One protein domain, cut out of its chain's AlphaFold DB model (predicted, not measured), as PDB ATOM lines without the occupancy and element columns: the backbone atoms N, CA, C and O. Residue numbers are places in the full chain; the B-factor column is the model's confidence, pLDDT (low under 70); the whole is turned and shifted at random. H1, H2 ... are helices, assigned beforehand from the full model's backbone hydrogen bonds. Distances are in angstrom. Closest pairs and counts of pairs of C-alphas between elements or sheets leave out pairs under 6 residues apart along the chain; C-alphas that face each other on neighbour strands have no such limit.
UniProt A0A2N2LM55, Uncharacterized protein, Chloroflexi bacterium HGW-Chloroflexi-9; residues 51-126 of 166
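AT A GLANCE: This is residues 51 to 126 of the 166 residues of an uncharacterized protein of Chloroflexi bacterium HGW-Chloroflexi-9 (UniProt A0A2N2LM55). Three helices are joined end to end in an open zigzag: the long H1 and the shorter H2 fold back on each other as a helical hairpin, and H3 leads away from the last end of H2 at a steep tilt. The first residues of the printed part, 51 to 60, of which 52 to 60 belong to H1, stick out beyond the hairpin, and the unnamed tail, residues 113 to 126, turns back from the far end of H3 towards the hairpin, with an open gap between H2 and H3. The printed part has 76 residues with three named helices, in the order H1, H2, H3, and no named strand; the class is all helix. The whole is loose, with a radius of gyration of the C-alphas of 14.7 A, and elongated, spanning 48 by 28 by 17 A.

HOW THE PARTS SIT: Begin with H1, residues 52 to 74, and H2, residues 77 to 90, which form a helical hairpin. They touch, with the C-alphas of Val 68 and Val 80 the closest at 5.7 A. H1 touches H2 with residues 64 to 72 alone. Their lines stand at a shallow tilt of 20 degrees, and they run opposite ways. Go on to H3, residues 95 to 112: it is close to H2 but not clearly touching, and the closest C-alphas, those of His 89 and Asp 95, are 7.8 A apart. H2 and H3 run opposite ways at a steep tilt of 59 degrees, with their centres 16.7 A apart. H1 and H3 are apart. In H1, H2 and H3 every backbone O of residue i is within hydrogen-bond range of N of residue i+4 inside the helix.

IN THESE COORDINATES: Find C-alpha 52 at (17.539, 65.662, -13.359); from there H1 runs through 23 residues and 32.8 A to C-alpha 74. After a link of 2 residues, H2 begins at C-alpha 77 at (-6.443, 42.680, -10.321) and runs through 14 residues and 19.9 A to the C-alpha of His 90. H3 starts at Asp 95 and covers 18 residues and 25.6 A, ending at C-alpha 112 at (-10.904, 35.013, -33.121). Residues 113 to 126 follow it with no named element.

THE WHOLE: The two C-alphas farthest apart are those of Asn 51 and Gly 113, at 48.8 A. The first and last printed C-alphas, those of Asn 51 and Pro 126, are 26.0 A apart. The printed part has no cut, and the links H1 to H2 and H2 to H3 are both tight. Look at the B-factor column: the mean pLDDT of the printed part is 77.4, and it is under 70 at residues 109 to 110 and 112 to 126.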
ATOM      1  N   ASN A  51      20.991  64.152 -16.232       96.00
ATOM      2  CA  ASN A  51      19.831  65.022 -16.377       96.00
ATOM      3  C   ASN A  51      18.787  64.743 -15.282       96.00
ATOM      4  O   ASN A  51      18.237  63.647 -15.186       96.00
ATOM      5  N   ASP A  52      18.481  65.761 -14.477       96.75
ATOM      6  CA  ASP A  52      17.539  65.662 -13.359       96.75
ATOM      7  C   ASP A  52      16.107  65.318 -13.779       96.75
ATOM      8  O   ASP A  52      15.428  64.575 -13.068       96.75
ATOM      9  N   THR A  53      15.635  65.858 -14.902       94.00
ATOM     10  CA  THR A  53      14.287  65.591 -15.418       94.00
ATOM     11  C   THR A  53      14.184  64.143 -15.877       94.00
ATOM     12  O   THR A  53      13.328  63.408 -15.394       94.00
ATOM     13  N   GLU A  54      15.124  63.701 -16.713       93.06
ATOM     14  CA  GLU A  54      15.183  62.322 -17.204       93.06
ATOM     15  C   GLU A  54      15.334  61.319 -16.049       93.06
ATOM     16  O   GLU A  54      14.682  60.276 -16.016       93.06
ATOM     17  N   ARG A  55      16.158  61.645 -15.045       96.31
ATOM     18  CA  ARG A  55      16.327  60.814 -13.849       96.31
ATOM     19  C   ARG A  55      15.015  60.656 -13.076       96.31
ATOM     20  O   ARG A  55      14.696  59.546 -12.658       96.31
ATOM     21  N   ARG A  56      14.246  61.738 -12.898       94.50
ATOM     22  CA  ARG A  56      12.921  61.699 -12.244       94.50
ATOM     23  C   ARG A  56      11.916  60.873 -13.044       94.50
ATOM     24  O   ARG A  56      11.168  60.104 -12.450       94.50
ATOM     25  N   GLU A  57      11.916  60.998 -14.367       90.31
ATOM     26  CA  GLU A  57      11.051  60.199 -15.242       90.31
ATOM     27  C   GLU A  57      11.383  58.707 -15.155       90.31
ATOM     28  O   GLU A  57      10.483  57.883 -15.002       90.31
ATOM     29  N   ARG A  58      12.675  58.354 -15.153       91.94
ATOM     30  CA  ARG A  58      13.136  56.971 -14.957       91.94
ATOM     31  C   ARG A  58      12.723  56.409 -13.598       91.94
ATOM     32  O   ARG A  58      12.302  55.257 -13.536       91.94
ATOM     33  N   PHE A  59      12.812  57.208 -12.533       94.50
ATOM     34  CA  PHE A  59      12.305  56.813 -11.217       94.50
ATOM     35  C   PHE A  59      10.814  56.508 -11.258       94.50
ATOM     36  O   PHE A  59      10.422  55.401 -10.899       94.50
ATOM     37  N   LYS A  60      10.012  57.437 -11.784       90.12
ATOM     38  CA  LYS A  60       8.563  57.258 -11.893       90.12
ATOM     39  C   LYS A  60       8.208  55.995 -12.683       90.12
ATOM     40  O   LYS A  60       7.357  55.224 -12.258       90.12
ATOM     41  N   ALA A  61       8.887  55.751 -13.804       88.31
ATOM     42  CA  ALA A  61       8.655  54.560 -14.616       88.31
ATOM     43  C   ALA A  61       8.930  53.256 -13.844       88.31
ATOM     44  O   ALA A  61       8.152  52.309 -13.938       88.31
ATOM     45  N   VAL A  62      10.019  53.203 -13.070       91.38
ATOM     46  CA  VAL A  62      10.364  52.022 -12.263       91.38
ATOM     47  C   VAL A  62       9.420  51.846 -11.077       91.38
ATOM     48  O   VAL A  62       9.018  50.719 -10.805       91.38
ATOM     49  N   GLU A  63       9.028  52.928 -10.404       92.69
ATOM     50  CA  GLU A  63       8.035  52.894  -9.323       92.69
ATOM     51  C   GLU A  63       6.717  52.286  -9.810       92.69
ATOM     52  O   GLU A  63       6.267  51.289  -9.250       92.69
ATOM     53  N   THR A  64       6.169  52.783 -10.923       88.81
ATOM     54  CA  THR A  64       4.932  52.241 -11.502       88.81
ATOM     55  C   THR A  64       5.063  50.759 -11.864       88.81
ATOM     56  O   THR A  64       4.149  49.972 -11.618       88.81
ATOM     57  N   GLN A  65       6.205  50.330 -12.412       88.25
ATOM     58  CA  GLN A  65       6.430  48.912 -12.721       88.25
ATOM     59  C   GLN A  65       6.478  48.038 -11.462       88.25
ATOM     60  O   GLN A  65       5.955  46.923 -11.473       88.25
ATOM     61  N   LEU A  66       7.092  48.527 -10.382       93.19
ATOM     62  CA  LEU A  66       7.155  47.808  -9.111       93.19
ATOM     63  C   LEU A  66       5.784  47.731  -8.433       93.19
ATOM     64  O   LEU A  66       5.454  46.683  -7.888       93.19
ATOM     65  N   GLU A  67       4.969  48.782  -8.523       92.25
ATOM     66  CA  GLU A  67       3.586  48.782  -8.032       92.25
ATOM     67  C   GLU A  67       2.722  47.758  -8.777       92.25
ATOM     68  O   GLU A  67       2.010  46.970  -8.153       92.25
ATOM     69  N   VAL A  68       2.833  47.704 -10.109       89.38
ATOM     70  CA  VAL A  68       2.121  46.702 -10.919       89.38
ATOM     71  C   VAL A  68       2.593  45.291 -10.566       89.38
ATOM     72  O   VAL A  68       1.770  44.391 -10.398       89.38
ATOM     73  N   ALA A  69       3.905  45.083 -10.431       90.00
ATOM     74  CA  ALA A  69       4.458  43.788 -10.046       90.00
ATOM     75  C   ALA A  69       3.979  43.348  -8.653       90.00
ATOM     76  O   ALA A  69       3.600  42.190  -8.482       90.00
ATOM     77  N   ASP A  70       3.947  44.257  -7.676       92.88
ATOM     78  CA  ASP A  70       3.436  43.988  -6.330       92.88
ATOM     79  C   ASP A  70       1.946  43.614  -6.351       92.88
ATOM     80  O   ASP A  70       1.556  42.594  -5.781       92.88
ATOM     81  N   ALA A  71       1.119  44.372  -7.075       90.94
ATOM     82  CA  ALA A  71      -0.305  44.075  -7.219       90.94
ATOM     83  C   ALA A  71      -0.544  42.700  -7.871       90.94
ATOM     84  O   ALA A  71      -1.374  41.927  -7.391       90.94
ATOM     85  N   LEU A  72       0.232  42.344  -8.902       88.62
ATOM     86  CA  LEU A  72       0.176  41.022  -9.537       88.62
ATOM     87  C   LEU A  72       0.572  39.898  -8.573       88.62
ATOM     88  O   LEU A  72      -0.108  38.875  -8.515       88.62
ATOM     89  N   VAL A  73       1.640  40.084  -7.791       90.62
ATOM     90  CA  VAL A  73       2.072  39.107  -6.778       90.62
ATOM     91  C   VAL A  73       1.008  38.932  -5.690       90.62
ATOM     92  O   VAL A  73       0.800  37.817  -5.213       90.62
ATOM     93  N   ARG A  74       0.296  40.007  -5.329       94.25
ATOM     94  CA  ARG A  74      -0.835  39.975  -4.388       94.25
ATOM     95  C   ARG A  74      -2.139  39.439  -4.994       94.25
ATOM     96  O   ARG A  74      -3.073  39.174  -4.240       94.25
ATOM     97  N   GLY A  75      -2.218  39.268  -6.316       89.81
ATOM     98  CA  GLY A  75      -3.449  38.889  -7.020       89.81
ATOM     99  C   GLY A  75      -4.518  39.991  -7.039       89.81
ATOM    100  O   GLY A  75      -5.703  39.703  -7.198       89.81
ATOM    101  N   ASP A  76      -4.118  41.249  -6.855       92.06
ATOM    102  CA  ASP A  76      -5.004  42.412  -6.771       92.06
ATOM    103  C   ASP A  76      -5.290  42.978  -8.172       92.06
ATOM    104  O   ASP A  76      -4.769  44.018  -8.578       92.06
ATOM    105  N   MET A  77      -6.102  42.259  -8.956       89.12
ATOM    106  CA  MET A  77      -6.443  42.680 -10.321       89.12
ATOM    107  C   MET A  77      -7.134  44.054 -10.414       89.12
ATOM    108  O   MET A  77      -6.835  44.776 -11.368       89.12
ATOM    109  N   PRO A  78      -8.010  44.470  -9.471       89.50
ATOM    110  CA  PRO A  78      -8.535  45.836  -9.455       89.50
ATOM    111  C   PRO A  78      -7.433  46.897  -9.372       89.50
ATOM    112  O   PRO A  78      -7.481  47.889 -10.102       89.50
ATOM    113  N   GLU A  79      -6.421  46.673  -8.532       88.06
ATOM    114  CA  GLU A  79      -5.287  47.588  -8.411       88.06
ATOM    115  C   GLU A  79      -4.421  47.594  -9.675       88.06
ATOM    116  O   GLU A  79      -4.053  48.663 -10.163       88.06
ATOM    117  N   VAL A  80      -4.178  46.426 -10.280       88.06
ATOM    118  CA  VAL A  80      -3.492  46.341 -11.581       88.06
ATOM    119  C   VAL A  80      -4.231  47.175 -12.632       88.06
ATOM    120  O   VAL A  80      -3.623  48.018 -13.288       88.06
ATOM    121  N   GLN A  81      -5.550  47.013 -12.764       84.50
ATOM    122  CA  GLN A  81      -6.361  47.785 -13.715       84.50
ATOM    123  C   GLN A  81      -6.287  49.295 -13.463       84.50
ATOM    124  O   GLN A  81      -6.196  50.076 -14.416       84.50
ATOM    125  N   ARG A  82      -6.301  49.712 -12.190       89.94
ATOM    126  CA  ARG A  82      -6.150  51.116 -11.793       89.94
ATOM    127  C   ARG A  82      -4.801  51.678 -12.255       89.94
ATOM    128  O   ARG A  82      -4.782  52.720 -12.910       89.94
ATOM    129  N   LEU A  83      -3.706  50.970 -11.973       87.50
ATOM    130  CA  LEU A  83      -2.340  51.365 -12.343       87.50
ATOM    131  C   LEU A  83      -2.141  51.425 -13.866       87.50
ATOM    132  O   LEU A  83      -1.527  52.362 -14.381       87.50
ATOM    133  N   PHE A  84      -2.707  50.473 -14.613       83.75
ATOM    134  CA  PHE A  84      -2.686  50.498 -16.080       83.75
ATOM    135  C   PHE A  84      -3.418  51.718 -16.645       83.75
ATOM    136  O   PHE A  84      -2.898  52.386 -17.540       83.75
ATOM    137  N   ARG A  85      -4.601  52.050 -16.109       84.06
ATOM    138  CA  ARG A  85      -5.355  53.237 -16.538       84.06
ATOM    139  C   ARG A  85      -4.583  54.523 -16.256       84.06
ATOM    140  O   ARG A  85      -4.488  55.380 -17.129       84.06
ATOM    141  N   GLU A  86      -3.997  54.637 -15.070       86.00
ATOM    142  CA  GLU A  86      -3.165  55.780 -14.683       86.00
ATOM    143  C   GLU A  86      -1.948  55.936 -15.609       86.00
ATOM    144  O   GLU A  86      -1.648  57.038 -16.073       86.00
ATOM    145  N   THR A  87      -1.305  54.823 -15.966       83.75
ATOM    146  CA  THR A  87      -0.186  54.801 -16.917       83.75
ATOM    147  C   THR A  87      -0.612  55.282 -18.305       83.75
ATOM    148  O   THR A  87       0.056  56.129 -18.898       83.75
ATOM    149  N   LEU A  88      -1.739  54.784 -18.823       81.75
ATOM    150  CA  LEU A  88      -2.256  55.166 -20.142       81.75
ATOM    151  C   LEU A  88      -2.695  56.637 -20.176       81.75
ATOM    152  O   LEU A  88      -2.378  57.339 -21.135       81.75
ATOM    153  N   HIS A  89      -3.308  57.148 -19.108       82.88
ATOM    154  CA  HIS A  89      -3.583  58.580 -18.975       82.88
ATOM    155  C   HIS A  89      -2.317  59.429 -18.982       82.88
ATOM    156  O   HIS A  89      -2.270  60.465 -19.645       82.88
ATOM    157  N   HIS A  90      -1.272  58.995 -18.276       78.50
ATOM    158  CA  HIS A  90       0.016  59.682 -18.302       78.50
ATOM    159  C   HIS A  90       0.681  59.656 -19.683       78.50
ATOM    160  O   HIS A  90       1.364  60.616 -20.028       78.50
ATOM    161  N   ALA A  91       0.432  58.620 -20.485       75.69
ATOM    162  CA  ALA A  91       0.845  58.548 -21.888       75.69
ATOM    163  C   ALA A  91      -0.034  59.394 -22.837       75.69
ATOM    164  O   ALA A  91       0.207  59.413 -24.042       75.69
ATOM    165  N   GLY A  92      -1.038  60.108 -22.312       75.75
ATOM    166  CA  GLY A  92      -1.925  60.980 -23.083       75.75
ATOM    167  C   GLY A  92      -3.159  60.284 -23.658       75.75
ATOM    168  O   GLY A  92      -3.882  60.902 -24.437       75.75
ATOM    169  N   VAL A  93      -3.423  59.032 -23.275       81.69
ATOM    170  CA  VAL A  93      -4.628  58.308 -23.691       81.69
ATOM    171  C   VAL A  93      -5.823  58.802 -22.876       81.69
ATOM    172  O   VAL A  93      -5.798  58.827 -21.642       81.69
ATOM    173  N   THR A  94      -6.884  59.219 -23.561       82.31
ATOM    174  CA  THR A  94      -8.120  59.667 -22.908       82.31
ATOM    175  C   THR A  94      -9.020  58.489 -22.530       82.31
ATOM    176  O   THR A  94      -8.893  57.394 -23.077       82.31
ATOM    177  N   ASP A  95      -9.979  58.719 -21.628       79.31
ATOM    178  CA  ASP A  95     -11.004  57.719 -21.287       79.31
ATOM    179  C   ASP A  95     -11.791  57.253 -22.520       79.31
ATOM    180  O   ASP A  95     -12.096  56.070 -22.661       79.31
ATOM    181  N   ASP A  96     -12.062  58.166 -23.456       79.38
ATOM    182  CA  ASP A  96     -12.753  57.842 -24.706       79.38
ATOM    183  C   ASP A  96     -11.913  56.911 -25.592       79.38
ATOM    184  O   ASP A  96     -12.435  55.962 -26.179       79.38
ATOM    185  N   GLN A  97     -10.599  57.149 -25.668       77.06
ATOM    186  CA  GLN A  97      -9.676  56.293 -26.416       77.06
ATOM    187  C   GLN A  97      -9.508  54.927 -25.752       77.06
ATOM    188  O   GLN A  97      -9.433  53.925 -26.456       77.06
ATOM    189  N   LEU A  98      -9.497  54.873 -24.417       79.12
ATOM    190  CA  LEU A  98      -9.496  53.622 -23.659       79.12
ATOM    191  C   LEU A  98     -10.752  52.793 -23.941       79.12
ATOM    192  O   LEU A  98     -10.645  51.598 -24.215       79.12
ATOM    193  N   ALA A  99     -11.927  53.425 -23.922       79.50
ATOM    194  CA  ALA A  99     -13.198  52.760 -24.204       79.50
ATOM    195  C   ALA A  99     -13.277  52.239 -25.649       79.50
ATOM    196  O   ALA A  99     -13.871  51.188 -25.906       79.50
ATOM    197  N   GLU A 100     -12.673  52.957 -26.597       81.00
ATOM    198  CA  GLU A 100     -12.571  52.521 -27.988       81.00
ATOM    199  C   GLU A 100     -11.589  51.351 -28.151       81.00
ATOM    200  O   GLU A 100     -11.915  50.367 -28.812       81.00
ATOM    201  N   LEU A 101     -10.434  51.393 -27.479       78.62
ATOM    202  CA  LEU A 101      -9.463  50.292 -27.446       78.62
ATOM    203  C   LEU A 101     -10.078  49.013 -26.867       78.62
ATOM    204  O   LEU A 101      -9.901  47.933 -27.427       78.62
ATOM    205  N   GLU A 102     -10.841  49.137 -25.779       79.00
ATOM    206  CA  GLU A 102     -11.573  48.026 -25.165       79.00
ATOM    207  C   GLU A 102     -12.576  47.409 -26.147       79.00
ATOM    208  O   GLU A 102     -12.663  46.184 -26.275       79.00
ATOM    209  N   ARG A 103     -13.320  48.257 -26.867       82.31
ATOM    210  CA  ARG A 103     -14.298  47.821 -27.868       82.31
ATOM    211  C   ARG A 103     -13.621  47.071 -29.013       82.31
ATOM    212  O   ARG A 103     -14.045  45.968 -29.343       82.31
ATOM    213  N   GLN A 104     -12.528  47.614 -29.543       79.31
ATOM    214  CA  GLN A 104     -11.763  47.000 -30.628       79.31
ATOM    215  C   GLN A 104     -11.141  45.660 -30.221       79.31
ATOM    216  O   GLN A 104     -11.219  44.696 -30.981       79.31
ATOM    217  N   LEU A 105     -10.573  45.566 -29.015       77.25
ATOM    218  CA  LEU A 105     -10.048  44.310 -28.471       77.25
ATOM    219  C   LEU A 105     -11.147  43.253 -28.341       77.25
ATOM    220  O   LEU A 105     -10.957  42.115 -28.767       77.25
ATOM    221  N   ARG A 106     -12.315  43.627 -27.800       75.88
ATOM    222  CA  ARG A 106     -13.466  42.723 -27.664       75.88
ATOM    223  C   ARG A 106     -13.937  42.200 -29.020       75.88
ATOM    224  O   ARG A 106     -14.162  40.997 -29.153       75.88
ATOM    225  N   ASP A 107     -14.039  43.073 -30.015       78.06
ATOM    226  CA  ASP A 107     -14.479  42.706 -31.361       78.06
ATOM    227  C   ASP A 107     -13.469  41.776 -32.057       78.06
ATOM    228  O   ASP A 107     -13.859  40.784 -32.675       78.06
ATOM    229  N   GLN A 108     -12.165  42.031 -31.901       72.00
ATOM    230  CA  GLN A 108     -11.104  41.171 -32.442       72.00
ATOM    231  C   GLN A 108     -11.076  39.781 -31.790       72.00
ATOM    232  O   GLN A 108     -10.851  38.782 -32.473       72.00
ATOM    233  N   LEU A 109     -11.340  39.689 -30.487       63.06
ATOM    234  CA  LEU A 109     -11.373  38.416 -29.758       63.06
ATOM    235  C   LEU A 109     -12.626  37.600 -30.066       63.06
ATOM    236  O   LEU A 109     -12.535  36.390 -30.273       63.06
ATOM    237  N   ALA A 110     -13.778  38.266 -30.179       69.00
ATOM    238  CA  ALA A 110     -15.009  37.641 -30.645       69.00
ATOM    239  C   ALA A 110     -14.842  37.083 -32.070       69.00
ATOM    240  O   ALA A 110     -15.300  35.977 -32.356       69.00
ATOM    241  N   ALA A 111     -14.124  37.801 -32.941       71.94
ATOM    242  CA  ALA A 111     -13.778  37.331 -34.281       71.94
ATOM    243  C   ALA A 111     -12.767  36.166 -34.280       71.94
ATOM    244  O   ALA A 111     -12.809  35.323 -35.176       71.94
ATOM    245  N   ALA A 112     -11.886  36.088 -33.277       67.50
ATOM    246  CA  ALA A 112     -10.904  35.013 -33.121       67.50
ATOM    247  C   ALA A 112     -11.476  33.724 -32.493       67.50
ATOM    248  O   ALA A 112     -10.785  32.707 -32.469       67.50
ATOM    249  N   GLY A 113     -12.728  33.735 -32.013       50.59
ATOM    250  CA  GLY A 113     -13.380  32.564 -31.413       50.59
ATOM    251  C   GLY A 113     -12.805  32.151 -30.053       50.59
ATOM    252  O   GLY A 113     -13.026  31.022 -29.612       50.59
ATOM    253  N   THR A 114     -12.077  33.050 -29.394       50.84
ATOM    254  CA  THR A 114     -11.449  32.822 -28.089       50.84
ATOM    255  C   THR A 114     -12.281  33.532 -27.026       50.84
ATOM    256  O   THR A 114     -12.412  34.756 -27.065       50.84
ATOM    257  N   GLU A 115     -12.853  32.794 -26.069       50.03
ATOM    258  CA  GLU A 115     -13.383  33.424 -24.854       50.03
ATOM    259  C   GLU A 115     -12.230  34.117 -24.125       50.03
ATOM    260  O   GLU A 115     -11.138  33.555 -24.022       50.03
ATOM    261  N   LEU A 116     -12.463  35.346 -23.658       45.78
ATOM    262  CA  LEU A 116     -11.513  36.098 -22.842       45.78
ATOM    263  C   LEU A 116     -10.972  35.188 -21.716       45.78
ATOM    264  O   LEU A 116     -11.735  34.870 -20.803       45.78
ATOM    265  N   PRO A 117      -9.669  34.845 -21.648       43.94
ATOM    266  CA  PRO A 117      -9.036  35.016 -20.352       43.94
ATOM    267  C   PRO A 117      -9.189  36.507 -20.052       43.94
ATOM    268  O   PRO A 117      -8.997  37.306 -20.967       43.94
ATOM    269  N   ASP A 118      -9.595  36.906 -18.849       46.31
ATOM    270  CA  ASP A 118      -9.560  38.318 -18.459       46.31
ATOM    271  C   ASP A 118      -8.206  38.896 -18.902       46.31
ATOM    272  O   ASP A 118      -7.166  38.572 -18.338       46.31
ATOM    273  N   ILE A 119      -8.175  39.684 -19.981       46.00
ATOM    274  CA  ILE A 119      -6.920  40.247 -20.512       46.00
ATOM    275  C   ILE A 119      -6.444  41.362 -19.574       46.00
ATOM    276  O   ILE A 119      -5.259  41.656 -19.485       46.00
ATOM    277  N   PHE A 120      -7.361  41.873 -18.752       44.22
ATOM    278  CA  PHE A 120      -7.086  42.637 -17.541       44.22
ATOM    279  C   PHE A 120      -6.824  41.752 -16.298       44.22
ATOM    280  O   PHE A 120      -6.926  42.243 -15.176       44.22
ATOM    281  N   GLY A 121      -6.526  40.463 -16.498       38.66
ATOM    282  CA  GLY A 121      -6.340  39.365 -15.530       38.66
ATOM    283  C   GLY A 121      -5.122  38.459 -15.826       38.66
ATOM    284  O   GLY A 121      -4.838  37.547 -15.053       38.66
ATOM    285  N   GLY A 122      -4.387  38.691 -16.923       34.69
ATOM    286  CA  GLY A 122      -3.195  37.930 -17.332       34.69
ATOM    287  C   GLY A 122      -2.074  38.849 -17.842       34.69
ATOM    288  O   GLY A 122      -2.361  39.953 -18.304       34.69
ATOM    289  N   PRO A 123      -0.787  38.458 -17.744       36.12
ATOM    290  CA  PRO A 123       0.324  39.392 -17.854       36.12
ATOM    291  C   PRO A 123       0.630  39.699 -19.322       36.12
ATOM    292  O   PRO A 123       1.444  39.030 -19.954       36.12
ATOM    293  N   ILE A 124       0.015  40.749 -19.860       41.94
ATOM    294  CA  ILE A 124       0.585  41.482 -20.990       41.94
ATOM    295  C   ILE A 124       1.152  42.771 -20.407       41.94
ATOM    296  O   ILE A 124       0.465  43.779 -20.289       41.94
ATOM    297  N   ILE A 125       2.416  42.715 -19.992       44.00
ATOM    298  CA  ILE A 125       3.232  43.919 -19.858       44.00
ATOM    299  C   ILE A 125       3.651  44.258 -21.293       44.00
ATOM    300  O   ILE A 125       4.505  43.549 -21.833       44.00
ATOM    301  N   PRO A 126       3.071  45.269 -21.964       38.38
ATOM    302  CA  PRO A 126       3.713  45.779 -23.161       38.38
ATOM    303  C   PRO A 126       5.076  46.350 -22.737       38.38
ATOM    304  O   PRO A 126       5.145  47.064 -21.730       38.38
TER     305      PRO A 126